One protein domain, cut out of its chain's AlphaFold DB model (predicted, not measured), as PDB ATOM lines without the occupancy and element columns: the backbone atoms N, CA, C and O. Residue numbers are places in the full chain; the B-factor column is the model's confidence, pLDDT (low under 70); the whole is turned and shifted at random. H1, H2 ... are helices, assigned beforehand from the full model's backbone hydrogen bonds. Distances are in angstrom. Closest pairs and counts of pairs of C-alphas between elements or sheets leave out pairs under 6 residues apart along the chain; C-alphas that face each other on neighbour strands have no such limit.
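What this domain is: This is residues 36 to 136 of the 138 residues of the protein "MFS domain-containing protein" of Bursaphelenchus xylophilus (UniProt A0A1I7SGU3). The helices make a loose rod: H2 runs along it, H3 folds back from one end, and H4 returns, packing on both in an up-and-down bundle, each against the last. H1 and the unnamed stretch 36 to 55 lie toward the other end. The 101 printed residues have four named helices in order H1 to H4, all helix, with radius of gyration of the C-alphas 16.4 A and spans 56 by 23 by 19 A.

How they stand to each other: H2, residues 64 to 95, touches H4, residues 121 to 134, C-alphas 84 and 133 closest at 3.9 A. H3, residues 97 to 115, and H4 form a hairpin, C-alphas 104 and 134 closest at 5.5 A. H1, residues 56 to 59, only just touches H2, with 3 pairs of C-alphas within 8 A. Every O i to N i+4 pair is within hydrogen-bond range in H3, 21 of 28 in H2, 9 of 10 in H4.

Where its parts are: H2, 47.0 A long, begins at C-alpha 64 (-38.793, 33.422, -27.615); H4 ends at C-alpha 134 (-14.985, 16.208, -14.381).

The domain as a whole: The printed part has no cut; pLDDT is under 70 at residue 46.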
ATOM      1  N   ALA A  36     -20.473  31.387 -21.821       71.81
ATOM      2  CA  ALA A  36     -21.488  32.158 -21.100       71.81
ATOM      3  C   ALA A  36     -21.775  33.523 -21.753       71.81
ATOM      4  O   ALA A  36     -22.868  34.061 -21.604       71.81
ATOM      5  N   PHE A  37     -20.802  34.088 -22.478       73.56
ATOM      6  CA  PHE A  37     -20.901  35.426 -23.071       73.56
ATOM      7  C   PHE A  37     -21.275  35.410 -24.563       73.56
ATOM      8  O   PHE A  37     -21.739  36.422 -25.079       73.56
ATOM      9  N   ILE A  38     -21.148  34.267 -25.251       73.31
ATOM     10  CA  ILE A  38     -21.522  34.086 -26.672       73.31
ATOM     11  C   ILE A  38     -22.996  33.638 -26.816       73.31
ATOM     12  O   ILE A  38     -23.400  33.041 -27.806       73.31
ATOM     13  N   VAL A  39     -23.852  33.916 -25.829       72.38
ATOM     14  CA  VAL A  39     -25.279  33.561 -25.926       72.38
ATOM     15  C   VAL A  39     -25.996  34.410 -26.992       72.38
ATOM     16  O   VAL A  39     -26.946  33.936 -27.591       72.38
ATOM     17  N   GLY A  40     -25.481  35.587 -27.363       72.12
ATOM     18  CA  GLY A  40     -26.098  36.439 -28.387       72.12
ATOM     19  C   GLY A  40     -27.290  37.243 -27.850       72.12
ATOM     20  O   GLY A  40     -27.617  37.193 -26.665       72.12
ATOM     21  N   GLN A  41     -27.908  38.059 -28.707       71.31
ATOM     22  CA  GLN A  41     -29.087  38.854 -28.340       71.31
ATOM     23  C   GLN A  41     -30.303  37.937 -28.132       71.31
ATOM     24  O   GLN A  41     -30.621  37.123 -28.996       71.31
ATOM     25  N   VAL A  42     -31.011  38.094 -27.009       77.81
ATOM     26  CA  VAL A  42     -32.254  37.354 -26.752       77.81
ATOM     27  C   VAL A  42     -33.379  37.945 -27.597       77.81
ATOM     28  O   VAL A  42     -33.679  39.133 -27.502       77.81
ATOM     29  N   CYS A  43     -34.008  37.098 -28.405       78.81
ATOM     30  CA  CYS A  43     -35.130  37.458 -29.262       78.81
ATOM     31  C   CYS A  43     -36.475  37.294 -28.526       78.81
ATOM     32  O   CYS A  43     -36.831  36.158 -28.193       78.81
ATOM     33  N   PRO A  44     -37.231  38.380 -28.269       78.94
ATOM     34  CA  PRO A  44     -38.572  38.290 -27.694       78.94
ATOM     35  C   PRO A  44     -39.584  37.688 -28.694       78.94
ATOM     36  O   PRO A  44     -39.366  37.769 -29.903       78.94
ATOM     37  N   PRO A  45     -40.695  37.099 -28.208       71.31
ATOM     38  CA  PRO A  45     -41.634  36.316 -29.023       71.31
ATOM     39  C   PRO A  45     -42.359  37.092 -30.141       71.31
ATOM     40  O   PRO A  45     -42.826  36.461 -31.083       71.31
ATOM     41  N   ASP A  46     -42.393  38.430 -30.088       67.25
ATOM     42  CA  ASP A  46     -43.185  39.275 -31.001       67.25
ATOM     43  C   ASP A  46     -42.350  40.208 -31.905       67.25
ATOM     44  O   ASP A  46     -42.894  41.107 -32.550       67.25
ATOM     45  N   ALA A  47     -41.023  40.033 -31.973       73.25
ATOM     46  CA  ALA A  47     -40.137  40.871 -32.790       73.25
ATOM     47  C   ALA A  47     -39.472  40.082 -33.930       73.25
ATOM     48  O   ALA A  47     -38.974  38.977 -33.729       73.25
ATOM     49  N   ASN A  48     -39.392  40.684 -35.124       75.38
ATOM     50  CA  ASN A  48     -38.542  40.178 -36.203       75.38
ATOM     51  C   ASN A  48     -37.081  40.518 -35.875       75.38
ATOM     52  O   ASN A  48     -36.645  41.654 -36.056       75.38
ATOM     53  N   CYS A  49     -36.352  39.548 -35.335       77.81
ATOM     54  CA  CYS A  49     -34.957  39.686 -34.942       77.81
ATOM     55  C   CYS A  49     -34.142  38.512 -35.478       77.81
ATOM     56  O   CYS A  49     -34.612  37.378 -35.567       77.81
ATOM     57  N   THR A  50     -32.902  38.799 -35.851       79.19
ATOM     58  CA  THR A  50     -31.958  37.807 -36.360       79.19
ATOM     59  C   THR A  50     -31.026  37.381 -35.236       79.19
ATOM     60  O   THR A  50     -30.368  38.226 -34.625       79.19
ATOM     61  N   VAL A  51     -30.953  36.075 -34.980       81.50
ATOM     62  CA  VAL A  51     -29.982  35.494 -34.047       81.50
ATOM     63  C   VAL A  51     -28.554  35.758 -34.521       81.50
ATOM     64  O   VAL A  51     -28.281  35.866 -35.715       81.50
ATOM     65  N   THR A  52     -27.636  35.927 -33.569       82.62
ATOM     66  CA  THR A  52     -26.230  36.184 -33.885       82.62
ATOM     67  C   THR A  52     -25.591  34.914 -34.454       82.62
ATOM     68  O   THR A  52     -25.706  33.866 -33.808       82.62
ATOM     69  N   PRO A  53     -24.909  34.996 -35.611       80.69
ATOM     70  CA  PRO A  53     -24.307  33.827 -36.225       80.69
ATOM     71  C   PRO A  53     -23.192  33.236 -35.351       80.69
ATOM     72  O   PRO A  53     -22.408  33.979 -34.754       80.69
ATOM     73  N   GLY A  54     -23.111  31.908 -35.281       79.88
ATOM     74  CA  GLY A  54     -22.119  31.169 -34.493       79.88
ATOM     75  C   GLY A  54     -22.439  31.072 -32.998       79.88
ATOM     76  O   GLY A  54     -21.537  30.844 -32.190       79.88
ATOM     77  N   THR A  55     -23.703  31.267 -32.610       85.00
ATOM     78  CA  THR A  55     -24.148  31.155 -31.212       85.00
ATOM     79  C   THR A  55     -24.944  29.877 -30.964       85.00
ATOM     80  O   THR A  55     -25.605  29.345 -31.853       85.00
ATOM     81  N   LEU A  56     -24.949  29.410 -29.710       83.81
ATOM     82  CA  LEU A  56     -25.756  28.256 -29.285       83.81
ATOM     83  C   LEU A  56     -27.253  28.453 -29.587       83.81
ATOM     84  O   LEU A  56     -27.981  27.492 -29.823       83.81
ATOM     85  N   MET A  57     -27.714  29.706 -29.561       83.38
ATOM     86  CA  MET A  57     -29.104  30.048 -29.836       83.38
ATOM     87  C   MET A  57     -29.475  29.855 -31.307       83.38
ATOM     88  O   MET A  57     -30.608  29.472 -31.581       83.38
ATOM     89  N   GLU A  58     -28.541  30.083 -32.231       84.62
ATOM     90  CA  GLU A  58     -28.741  29.826 -33.659       84.62
ATOM     91  C   GLU A  58     -28.752  28.321 -33.952       84.62
ATOM     92  O   GLU A  58     -29.720  27.825 -34.523       84.62
ATOM     93  N   GLU A  59     -27.737  27.592 -33.478       84.62
ATOM     94  CA  GLU A  59     -27.583  26.143 -33.698       84.62
ATOM     95  C   GLU A  59     -28.810  25.339 -33.238       84.62
ATOM     96  O   GLU A  59     -29.274  24.429 -33.923       84.62
ATOM     97  N   PHE A  60     -29.386  25.703 -32.088       85.62
ATOM     98  CA  PHE A  60     -30.549  25.015 -31.518       85.62
ATOM     99  C   PHE A  60     -31.878  25.765 -31.711       85.62
ATOM    100  O   PHE A  60     -32.888  25.364 -31.127       85.62
ATOM    101  N   ASN A  61     -31.897  26.843 -32.510       85.12
ATOM    102  CA  ASN A  61     -33.057  27.712 -32.755       85.12
ATOM    103  C   ASN A  61     -33.832  28.082 -31.466       85.12
ATOM    104  O   ASN A  61     -35.038  27.841 -31.318       85.12
ATOM    105  N   LEU A  62     -33.113  28.635 -30.487       82.06
ATOM    106  CA  LEU A  62     -33.625  28.970 -29.153       82.06
ATOM    107  C   LEU A  62     -34.254  30.371 -29.125       82.06
ATOM    108  O   LEU A  62     -33.725  31.291 -28.507       82.06
ATOM    109  N   THR A  63     -35.403  30.529 -29.777       82.69
ATOM    110  CA  THR A  63     -36.111  31.821 -29.888       82.69
ATOM    111  C   THR A  63     -37.288  31.927 -28.905       82.69
ATOM    112  O   THR A  63     -37.883  30.911 -28.527       82.69
ATOM    113  N   GLY A  64     -37.631  33.148 -28.468       82.56
ATOM    114  CA  GLY A  64     -38.793  33.422 -27.615       82.56
ATOM    115  C   GLY A  64     -38.708  32.707 -26.265       82.56
ATOM    116  O   GLY A  64     -37.693  32.799 -25.568       82.56
ATOM    117  N   ASP A  65     -39.741  31.933 -25.925       81.50
ATOM    118  CA  ASP A  65     -39.823  31.174 -24.667       81.50
ATOM    119  C   ASP A  65     -38.675  30.177 -24.475       81.50
ATOM    120  O   ASP A  65     -38.341  29.846 -23.342       81.50
ATOM    121  N   LYS A  66     -38.023  29.704 -25.543       82.31
ATOM    122  CA  LYS A  66     -36.924  28.722 -25.452       82.31
ATOM    123  C   LYS A  66     -35.553  29.349 -25.197       82.31
ATOM    124  O   LYS A  66     -34.599  28.622 -24.925       82.31
ATOM    125  N   SER A  67     -35.444  30.675 -25.235       81.44
ATOM    126  CA  SER A  67     -34.178  31.396 -25.035       81.44
ATOM    127  C   SER A  67     -33.529  31.135 -23.669       81.44
ATOM    128  O   SER A  67     -32.304  31.077 -23.556       81.44
ATOM    129  N   HIS A  68     -34.337  30.888 -22.633       83.50
ATOM    130  CA  HIS A  68     -33.853  30.608 -21.281       83.50
ATOM    131  C   HIS A  68     -33.022  29.310 -21.182       83.50
ATOM    132  O   HIS A  68     -32.203  29.170 -20.270       83.50
ATOM    133  N   LEU A  69     -33.175  28.378 -22.134       86.25
ATOM    134  CA  LEU A  69     -32.453  27.101 -22.151       86.25
ATOM    135  C   LEU A  69     -30.936  27.285 -22.312       86.25
ATOM    136  O   LEU A  69     -30.164  26.517 -21.738       86.25
ATOM    137  N   ALA A  70     -30.495  28.330 -23.021       83.56
ATOM    138  CA  ALA A  70     -29.073  28.661 -23.138       83.56
ATOM    139  C   ALA A  70     -28.472  29.085 -21.782       83.56
ATOM    140  O   ALA A  70     -27.365  28.675 -21.417       83.56
ATOM    141  N   GLY A  71     -29.239  29.848 -20.995       84.69
ATOM    142  CA  GLY A  71     -28.879  30.202 -19.621       84.69
ATOM    143  C   GLY A  71     -28.802  28.969 -18.721       84.69
ATOM    144  O   GLY A  71     -27.803  28.777 -18.025       84.69
ATOM    145  N   ILE A  72     -29.798  28.078 -18.809       88.06
ATOM    146  CA  ILE A  72     -29.822  26.815 -18.055       88.06
ATOM    147  C   ILE A  72     -28.594  25.956 -18.368       88.06
ATOM    148  O   ILE A  72     -27.995  25.424 -17.437       88.06
ATOM    149  N   ALA A  73     -28.175  25.840 -19.631       88.06
ATOM    150  CA  ALA A  73     -26.985  25.066 -19.997       88.06
ATOM    151  C   ALA A  73     -25.719  25.563 -19.271       88.06
ATOM    152  O   ALA A  73     -24.921  24.765 -18.772       88.06
ATOM    153  N   THR A  74     -25.564  26.884 -19.156       87.69
ATOM    154  CA  THR A  74     -24.444  27.508 -18.438       87.69
ATOM    155  C   THR A  74     -24.546  27.266 -16.931       87.69
ATOM    156  O   THR A  74     -23.569  26.869 -16.295       87.69
ATOM    157  N   SER A  75     -25.734  27.438 -16.348       90.12
ATOM    158  CA  SER A  75     -25.967  27.167 -14.926       90.12
ATOM    159  C   SER A  75     -25.749  25.696 -14.571       90.12
ATOM    160  O   SER A  75     -25.156  25.404 -13.537       90.12
ATOM    161  N   MET A  76     -26.169  24.766 -15.432       91.69
ATOM    162  CA  MET A  76     -25.961  23.327 -15.252       91.69
ATOM    163  C   MET A  76     -24.483  22.953 -15.309       91.69
ATOM    164  O   MET A  76     -24.037  22.141 -14.504       91.69
ATOM    165  N   TYR A  77     -23.699  23.585 -16.185       89.06
ATOM    166  CA  TYR A  77     -22.247  23.415 -16.187       89.06
ATOM    167  C   TYR A  77     -21.618  23.846 -14.848       89.06
ATOM    168  O   TYR A  77     -20.839  23.099 -14.252       89.06
ATOM    169  N   LEU A  78     -21.995  25.021 -14.332       89.38
ATOM    170  CA  LEU A  78     -21.508  25.522 -13.040       89.38
ATOM    171  C   LEU A  78     -21.960  24.643 -11.869       89.38
ATOM    172  O   LEU A  78     -21.185  24.381 -10.949       89.38
ATOM    173  N   PHE A  79     -23.198  24.156 -11.916       93.06
ATOM    174  CA  PHE A  79     -23.743  23.252 -10.913       93.06
ATOM    175  C   PHE A  79     -23.012  21.903 -10.916       93.06
ATOM    176  O   PHE A  79     -22.608  21.420  -9.858       93.06
ATOM    177  N   GLY A  80     -22.752  21.334 -12.096       91.75
ATOM    178  CA  GLY A  80     -21.922  20.139 -12.252       91.75
ATOM    179  C   GLY A  80     -20.521  20.340 -11.683       91.75
ATOM    180  O   GLY A  80     -20.033  19.485 -10.949       91.75
ATOM    181  N   ASN A  81     -19.913  21.505 -11.922       90.38
ATOM    182  CA  ASN A  81     -18.611  21.861 -11.356       90.38
ATOM    183  C   ASN A  81     -18.631  21.930  -9.820       90.38
ATOM    184  O   ASN A  81     -17.714  21.436  -9.168       90.38
ATOM    185  N   MET A  82     -19.694  22.473  -9.223       91.12
ATOM    186  CA  MET A  82     -19.858  22.480  -7.766       91.12
ATOM    187  C   MET A  82     -19.903  21.052  -7.199       91.12
ATOM    188  O   MET A  82     -19.189  20.732  -6.249       91.12
ATOM    189  N   VAL A  83     -20.700  20.173  -7.811       93.50
ATOM    190  CA  VAL A  83     -20.824  18.766  -7.391       93.50
ATOM    191  C   VAL A  83     -19.509  18.009  -7.594       93.50
ATOM    192  O   VAL A  83     -19.069  17.265  -6.710       93.50
ATOM    193  N   GLY A  84     -18.857  18.219  -8.736       90.06
ATOM    194  CA  GLY A  84     -17.557  17.646  -9.059       90.06
ATOM    195  C   GLY A  84     -16.484  18.061  -8.059       90.06
ATOM    196  O   GLY A  84     -15.738  17.218  -7.574       90.06
ATOM    197  N   ALA A  85     -16.452  19.334  -7.660       88.75
ATOM    198  CA  ALA A  85     -15.464  19.834  -6.713       88.75
ATOM    199  C   ALA A  85     -15.594  19.149  -5.345       88.75
ATOM    200  O   ALA A  85     -14.589  18.778  -4.746       88.75
ATOM    201  N   CYS A  86     -16.819  18.910  -4.869       89.56
ATOM    202  CA  CYS A  86     -17.041  18.215  -3.599       89.56
ATOM    203  C   CYS A  86     -16.712  16.716  -3.670       89.56
ATOM    204  O   CYS A  86     -16.157  16.150  -2.726       89.56
ATOM    205  N   THR A  87     -17.085  16.054  -4.765       89.44
ATOM    206  CA  THR A  87     -16.984  14.591  -4.888       89.44
ATOM    207  C   THR A  87     -15.604  14.148  -5.355       89.44
ATOM    208  O   THR A  87     -14.987  13.280  -4.737       89.44
ATOM    209  N   VAL A  88     -15.084  14.771  -6.409       85.88
ATOM    210  CA  VAL A  88     -13.828  14.378  -7.044       85.88
ATOM    211  C   VAL A  88     -12.624  14.739  -6.178       85.88
ATOM    212  O   VAL A  88     -11.666  13.973  -6.159       85.88
ATOM    213  N   ALA A  89     -12.696  15.809  -5.378       84.50
ATOM    214  CA  ALA A  89     -11.673  16.103  -4.370       84.50
ATOM    215  C   ALA A  89     -11.521  14.948  -3.370       84.50
ATOM    216  O   ALA A  89     -10.417  14.470  -3.128       84.50
ATOM    217  N   ARG A  90     -12.639  14.406  -2.872       86.62
ATOM    218  CA  ARG A  90     -12.606  13.272  -1.941       86.62
ATOM    219  C   ARG A  90     -12.068  11.996  -2.589       86.62
ATOM    220  O   ARG A  90     -11.381  11.219  -1.936       86.62
ATOM    221  N   ILE A  91     -12.375  11.773  -3.865       86.38
ATOM    222  CA  ILE A  91     -11.851  10.630  -4.627       86.38
ATOM    223  C   ILE A  91     -10.343  10.802  -4.895       86.38
ATOM    224  O   ILE A  91      -9.600   9.819  -4.846       86.38
ATOM    225  N   ALA A  92      -9.878  12.034  -5.122       86.25
ATOM    226  CA  ALA A  92      -8.465  12.354  -5.329       86.25
ATOM    227  C   ALA A  92      -7.600  11.963  -4.130       86.25
ATOM    228  O   ALA A  92      -6.499  11.435  -4.315       86.25
ATOM    229  N   ASP A  93      -8.128  12.170  -2.925       86.12
ATOM    230  CA  ASP A  93      -7.450  11.824  -1.678       86.12
ATOM    231  C   ASP A  93      -7.342  10.302  -1.468       86.12
ATOM    232  O   ASP A  93      -6.424   9.841  -0.793       86.12
ATOM    233  N   LEU A  94      -8.238   9.506  -2.071       88.88
ATOM    234  CA  LEU A  94      -8.273   8.042  -1.924       88.88
ATOM    235  C   LEU A  94      -7.441   7.302  -2.980       88.88
ATOM    236  O   LEU A  94      -6.730   6.354  -2.658       88.88
ATOM    237  N   ILE A  95      -7.553   7.705  -4.248       85.94
ATOM    238  CA  ILE A  95      -6.917   7.020  -5.393       85.94
ATOM    239  C   ILE A  95      -5.519   7.596  -5.684       85.94
ATOM    240  O   ILE A  95      -4.687   6.963  -6.336       85.94
ATOM    241  N   GLY A  96      -5.238   8.795  -5.175       82.00
ATOM    242  CA  GLY A  96      -4.034   9.552  -5.475       82.00
ATOM    243  C   GLY A  96      -4.222  10.489  -6.669       82.00
ATOM    244  O   GLY A  96      -4.950  10.224  -7.627       82.00
ATOM    245  N   ARG A  97      -3.520  11.624  -6.619       80.94
ATOM    246  CA  ARG A  97      -3.774  12.786  -7.486       80.94
ATOM    247  C   ARG A  97      -3.427  12.562  -8.969       80.94
ATOM    248  O   ARG A  97      -4.110  13.075  -9.844       80.94
ATOM    249  N   ARG A  98      -2.380  11.784  -9.274       83.31
ATOM    250  CA  ARG A  98      -1.852  11.595 -10.646       83.31
ATOM    251  C   ARG A  98      -2.765  10.790 -11.592       83.31
ATOM    252  O   ARG A  98      -3.066  11.312 -12.664       83.31
ATOM    253  N   PRO A  99      -3.208   9.560 -11.258       86.00
ATOM    254  CA  PRO A  99      -4.078   8.787 -12.152       86.00
ATOM    255  C   PRO A  99      -5.437   9.465 -12.351       86.00
ATOM    256  O   PRO A  99      -5.985   9.448 -13.451       86.00
ATOM    257  N   LEU A 100      -5.944  10.130 -11.309       88.19
ATOM    258  CA  LEU A 100      -7.208  10.846 -11.355       88.19
ATOM    259  C   LEU A 100      -7.193  11.984 -12.388       88.19
ATOM    260  O   LEU A 100      -8.136  12.108 -13.165       88.19
ATOM    261  N   ILE A 101      -6.121  12.785 -12.439       86.69
ATOM    262  CA  ILE A 101      -5.987  13.880 -13.416       86.69
ATOM    263  C   ILE A 101      -6.059  13.339 -14.850       86.69
ATOM    264  O   ILE A 101      -6.790  13.884 -15.673       86.69
ATOM    265  N   ILE A 102      -5.352  12.243 -15.144       89.19
ATOM    266  CA  ILE A 102      -5.308  11.656 -16.492       89.19
ATOM    267  C   ILE A 102      -6.703  11.183 -16.922       89.19
ATOM    268  O   ILE A 102      -7.147  11.493 -18.027       89.19
ATOM    269  N   VAL A 103      -7.412  10.477 -16.036       89.69
ATOM    270  CA  VAL A 103      -8.764   9.969 -16.313       89.69
ATOM    271  C   VAL A 103      -9.754  11.112 -16.544       89.69
ATOM    272  O   VAL A 103     -10.534  11.057 -17.493       89.69
ATOM    273  N   ASN A 104      -9.700  12.171 -15.734       88.31
ATOM    274  CA  ASN A 104     -10.594  13.321 -15.891       88.31
ATOM    275  C   ASN A 104     -10.344  14.077 -17.193       88.31
ATOM    276  O   ASN A 104     -11.295  14.384 -17.905       88.31
ATOM    277  N   VAL A 105      -9.081  14.337 -17.540       88.25
ATOM    278  CA  VAL A 105      -8.733  15.009 -18.801       88.25
ATOM    279  C   VAL A 105      -9.198  14.187 -20.004       88.25
ATOM    280  O   VAL A 105      -9.748  14.747 -20.952       88.25
ATOM    281  N   PHE A 106      -9.037  12.863 -19.953       91.50
ATOM    282  CA  PHE A 106      -9.523  11.977 -21.006       91.50
ATOM    283  C   PHE A 106     -11.053  12.028 -21.137       91.50
ATOM    284  O   PHE A 106     -11.568  12.240 -22.235       91.50
ATOM    285  N   LEU A 107     -11.780  11.903 -20.023       90.81
ATOM    286  CA  LEU A 107     -13.244  11.970 -20.008       90.81
ATOM    287  C   LEU A 107     -13.760  13.323 -20.502       90.81
ATOM    288  O   LEU A 107     -14.671  13.353 -21.325       90.81
ATOM    289  N   LEU A 108     -13.152  14.432 -20.072       89.44
ATOM    290  CA  LEU A 108     -13.485  15.776 -20.551       89.44
ATOM    291  C   LEU A 108     -13.357  15.891 -22.074       89.44
ATOM    292  O   LEU A 108     -14.246  16.448 -22.716       89.44
ATOM    293  N   GLY A 109     -12.283  15.341 -22.651       89.00
ATOM    294  CA  GLY A 109     -12.088  15.313 -24.101       89.00
ATOM    295  C   GLY A 109     -13.178  14.513 -24.816       89.00
ATOM    296  O   GLY A 109     -13.793  15.015 -25.755       89.00
ATOM    297  N   VAL A 110     -13.474  13.304 -24.329       93.50
ATOM    298  CA  VAL A 110     -14.512  12.432 -24.905       93.50
ATOM    299  C   VAL A 110     -15.893  13.091 -24.842       93.50
ATOM    300  O   VAL A 110     -16.598  13.135 -25.848       93.50
ATOM    301  N   ILE A 111     -16.267  13.658 -23.693       91.88
ATOM    302  CA  ILE A 111     -17.554  14.348 -23.518       91.88
ATOM    303  C   ILE A 111     -17.634  15.584 -24.422       91.88
ATOM    304  O   ILE A 111     -18.687  15.849 -25.005       91.88
ATOM    305  N   GLY A 112     -16.530  16.316 -24.591       88.25
ATOM    306  CA  GLY A 112     -16.446  17.442 -25.522       88.25
ATOM    307  C   GLY A 112     -16.704  17.025 -26.972       88.25
ATOM    308  O   GLY A 112     -17.493  17.671 -27.661       88.25
ATOM    309  N   CYS A 113     -16.122  15.909 -27.419       90.69
ATOM    310  CA  CYS A 113     -16.384  15.355 -28.751       90.69
ATOM    311  C   CYS A 113     -17.848  14.923 -28.924       90.69
ATOM    312  O   CYS A 113     -18.453  15.205 -29.956       90.69
ATOM    313  N   ILE A 114     -18.440  14.288 -27.906       91.12
ATOM    314  CA  ILE A 114     -19.855  13.882 -27.933       91.12
ATOM    315  C   ILE A 114     -20.768  15.114 -27.997       91.12
ATOM    316  O   ILE A 114     -21.736  15.129 -28.755       91.12
ATOM    317  N   SER A 115     -20.423  16.179 -27.269       87.12
ATOM    318  CA  SER A 115     -21.180  17.438 -27.256       87.12
ATOM    319  C   SER A 115     -21.237  18.117 -28.624       87.12
ATOM    320  O   SER A 115     -22.216  18.795 -28.915       87.12
ATOM    321  N   ALA A 116     -20.236  17.905 -29.484       85.88
ATOM    322  CA  ALA A 116     -20.242  18.416 -30.854       85.88
ATOM    323  C   ALA A 116     -21.245  17.690 -31.774       85.88
ATOM    324  O   ALA A 116     -21.573  18.200 -32.838       85.88
ATOM    325  N   THR A 117     -21.727  16.507 -31.376       87.75
ATOM    326  CA  THR A 117     -22.653  15.679 -32.172       87.75
ATOM    327  C   THR A 117     -24.106  15.774 -31.673       87.75
ATOM    328  O   THR A 117     -24.986  15.115 -32.220       87.75
ATOM    329  N   SER A 118     -24.405  16.566 -30.633       85.19
ATOM    330  CA  SER A 118     -25.758  16.576 -30.057       85.19
ATOM    331  C   SER A 118     -26.756  17.300 -30.964       85.19
ATOM    332  O   SER A 118     -26.593  18.488 -31.235       85.19
ATOM    333  N   SER A 119     -27.831  16.615 -31.359       83.56
ATOM    334  CA  SER A 119     -28.902  17.189 -32.191       83.56
ATOM    335  C   SER A 119     -30.013  17.864 -31.370       83.56
ATOM    336  O   SER A 119     -30.930  18.449 -31.944       83.56
ATOM    337  N   SER A 120     -29.967  17.771 -30.036       87.88
ATOM    338  CA  SER A 120     -30.992  18.291 -29.127       87.88
ATOM    339  C   SER A 120     -30.382  19.099 -27.985       87.88
ATOM    340  O   SER A 120     -29.400  18.690 -27.366       87.88
ATOM    341  N   ILE A 121     -31.027  20.218 -27.642       86.62
ATOM    342  CA  ILE A 121     -30.593  21.098 -26.549       86.62
ATOM    343  C   ILE A 121     -30.606  20.392 -25.186       86.62
ATOM    344  O   ILE A 121     -29.767  20.671 -24.335       86.62
ATOM    345  N   TYR A 122     -31.518  19.440 -24.967       89.88
ATOM    346  CA  TYR A 122     -31.589  18.704 -23.701       89.88
ATOM    347  C   TYR A 122     -30.393  17.764 -23.519       89.88
ATOM    348  O   TYR A 122     -29.821  17.707 -22.432       89.88
ATOM    349  N   GLU A 123     -29.974  17.079 -24.586       90.31
ATOM    350  CA  GLU A 123     -28.764  16.249 -24.575       90.31
ATOM    351  C   GLU A 123     -27.530  17.111 -24.321       90.31
ATOM    352  O   GLU A 123     -26.700  16.775 -23.477       90.31
ATOM    353  N   TYR A 124     -27.463  18.272 -24.973       90.00
ATOM    354  CA  TYR A 124     -26.396  19.239 -24.759       90.00
ATOM    355  C   TYR A 124     -26.293  19.699 -23.299       90.00
ATOM    356  O   TYR A 124     -25.199  19.736 -22.733       90.00
ATOM    357  N   ILE A 125     -27.423  20.009 -22.653       91.06
ATOM    358  CA  ILE A 125     -27.465  20.425 -21.243       91.06
ATOM    359  C   ILE A 125     -26.943  19.314 -20.322       91.06
ATOM    360  O   ILE A 125     -26.148  19.586 -19.418       91.06
ATOM    361  N   VAL A 126     -27.349  18.063 -20.557       93.25
ATOM    362  CA  VAL A 126     -26.880  16.912 -19.768       93.25
ATOM    363  C   VAL A 126     -25.379  16.704 -19.962       93.25
ATOM    364  O   VAL A 126     -24.650  16.544 -18.983       93.25
ATOM    365  N   LEU A 127     -24.891  16.774 -21.201       91.38
ATOM    366  CA  LEU A 127     -23.465  16.652 -21.501       91.38
ATOM    367  C   LEU A 127     -22.650  17.766 -20.837       91.38
ATOM    368  O   LEU A 127     -21.609  17.485 -20.248       91.38
ATOM    369  N   ARG A 128     -23.153  19.007 -20.830       89.50
ATOM    370  CA  ARG A 128     -22.535  20.130 -20.107       89.50
ATOM    371  C   ARG A 128     -22.490  19.902 -18.597       89.50
ATOM    372  O   ARG A 128     -21.472  20.207 -17.982       89.50
ATOM    373  N   PHE A 129     -23.540  19.346 -17.997       91.50
ATOM    374  CA  PHE A 129     -23.532  18.995 -16.574       91.50
ATOM    375  C   PHE A 129     -22.450  17.953 -16.261       91.50
ATOM    376  O   PHE A 129     -21.638  18.148 -15.354       91.50
ATOM    377  N   VAL A 130     -22.387  16.885 -17.058       92.56
ATOM    378  CA  VAL A 130     -21.393  15.813 -16.905       92.56
ATOM    379  C   VAL A 130     -19.974  16.345 -17.132       92.56
ATOM    380  O   VAL A 130     -19.074  16.053 -16.349       92.56
ATOM    381  N   GLN A 131     -19.773  17.198 -18.139       90.12
ATOM    382  CA  GLN A 131     -18.502  17.881 -18.384       90.12
ATOM    383  C   GLN A 131     -18.091  18.757 -17.189       90.12
ATOM    384  O   GLN A 131     -16.917  18.786 -16.823       90.12
ATOM    385  N   GLY A 132     -19.052  19.429 -16.549       89.62
ATOM    386  CA  GLY A 132     -18.828  20.198 -15.327       89.62
ATOM    387  C   GLY A 132     -18.302  19.341 -14.174       89.62
ATOM    388  O   GLY A 132     -17.382  19.770 -13.490       89.62
ATOM    389  N   ILE A 133     -18.806  18.116 -13.985       91.50
ATOM    390  CA  ILE A 133     -18.381  17.220 -12.888       91.50
ATOM    391  C   ILE A 133     -16.896  16.854 -12.971       91.50
ATOM    392  O   ILE A 133     -16.227  16.768 -11.942       91.50
ATOM    393  N   PHE A 134     -16.374  16.634 -14.178       88.06
ATOM    394  CA  PHE A 134     -14.985  16.208 -14.381       88.06
ATOM    395  C   PHE A 134     -13.998  17.383 -14.485       88.06
ATOM    396  O   PHE A 134     -12.786  17.190 -14.397       88.06
ATOM    397  N   PHE A 135     -14.494  18.612 -14.641       83.50
ATOM    398  CA  PHE A 135     -13.671  19.815 -14.749       83.50
ATOM    399  C   PHE A 135     -12.835  20.221 -13.506       83.50
ATOM    400  O   PHE A 135     -11.694  20.648 -13.697       83.50
ATOM    401  N   PRO A 136     -13.315  20.118 -12.250       75.56
ATOM    402  CA  PRO A 136     -12.652  20.697 -11.072       75.56
ATOM    403  C   PRO A 136     -11.353  19.999 -10.644       75.56
ATOM    404  O   PRO A 136     -10.777  20.346  -9.615       75.56
TER     405      PRO A 136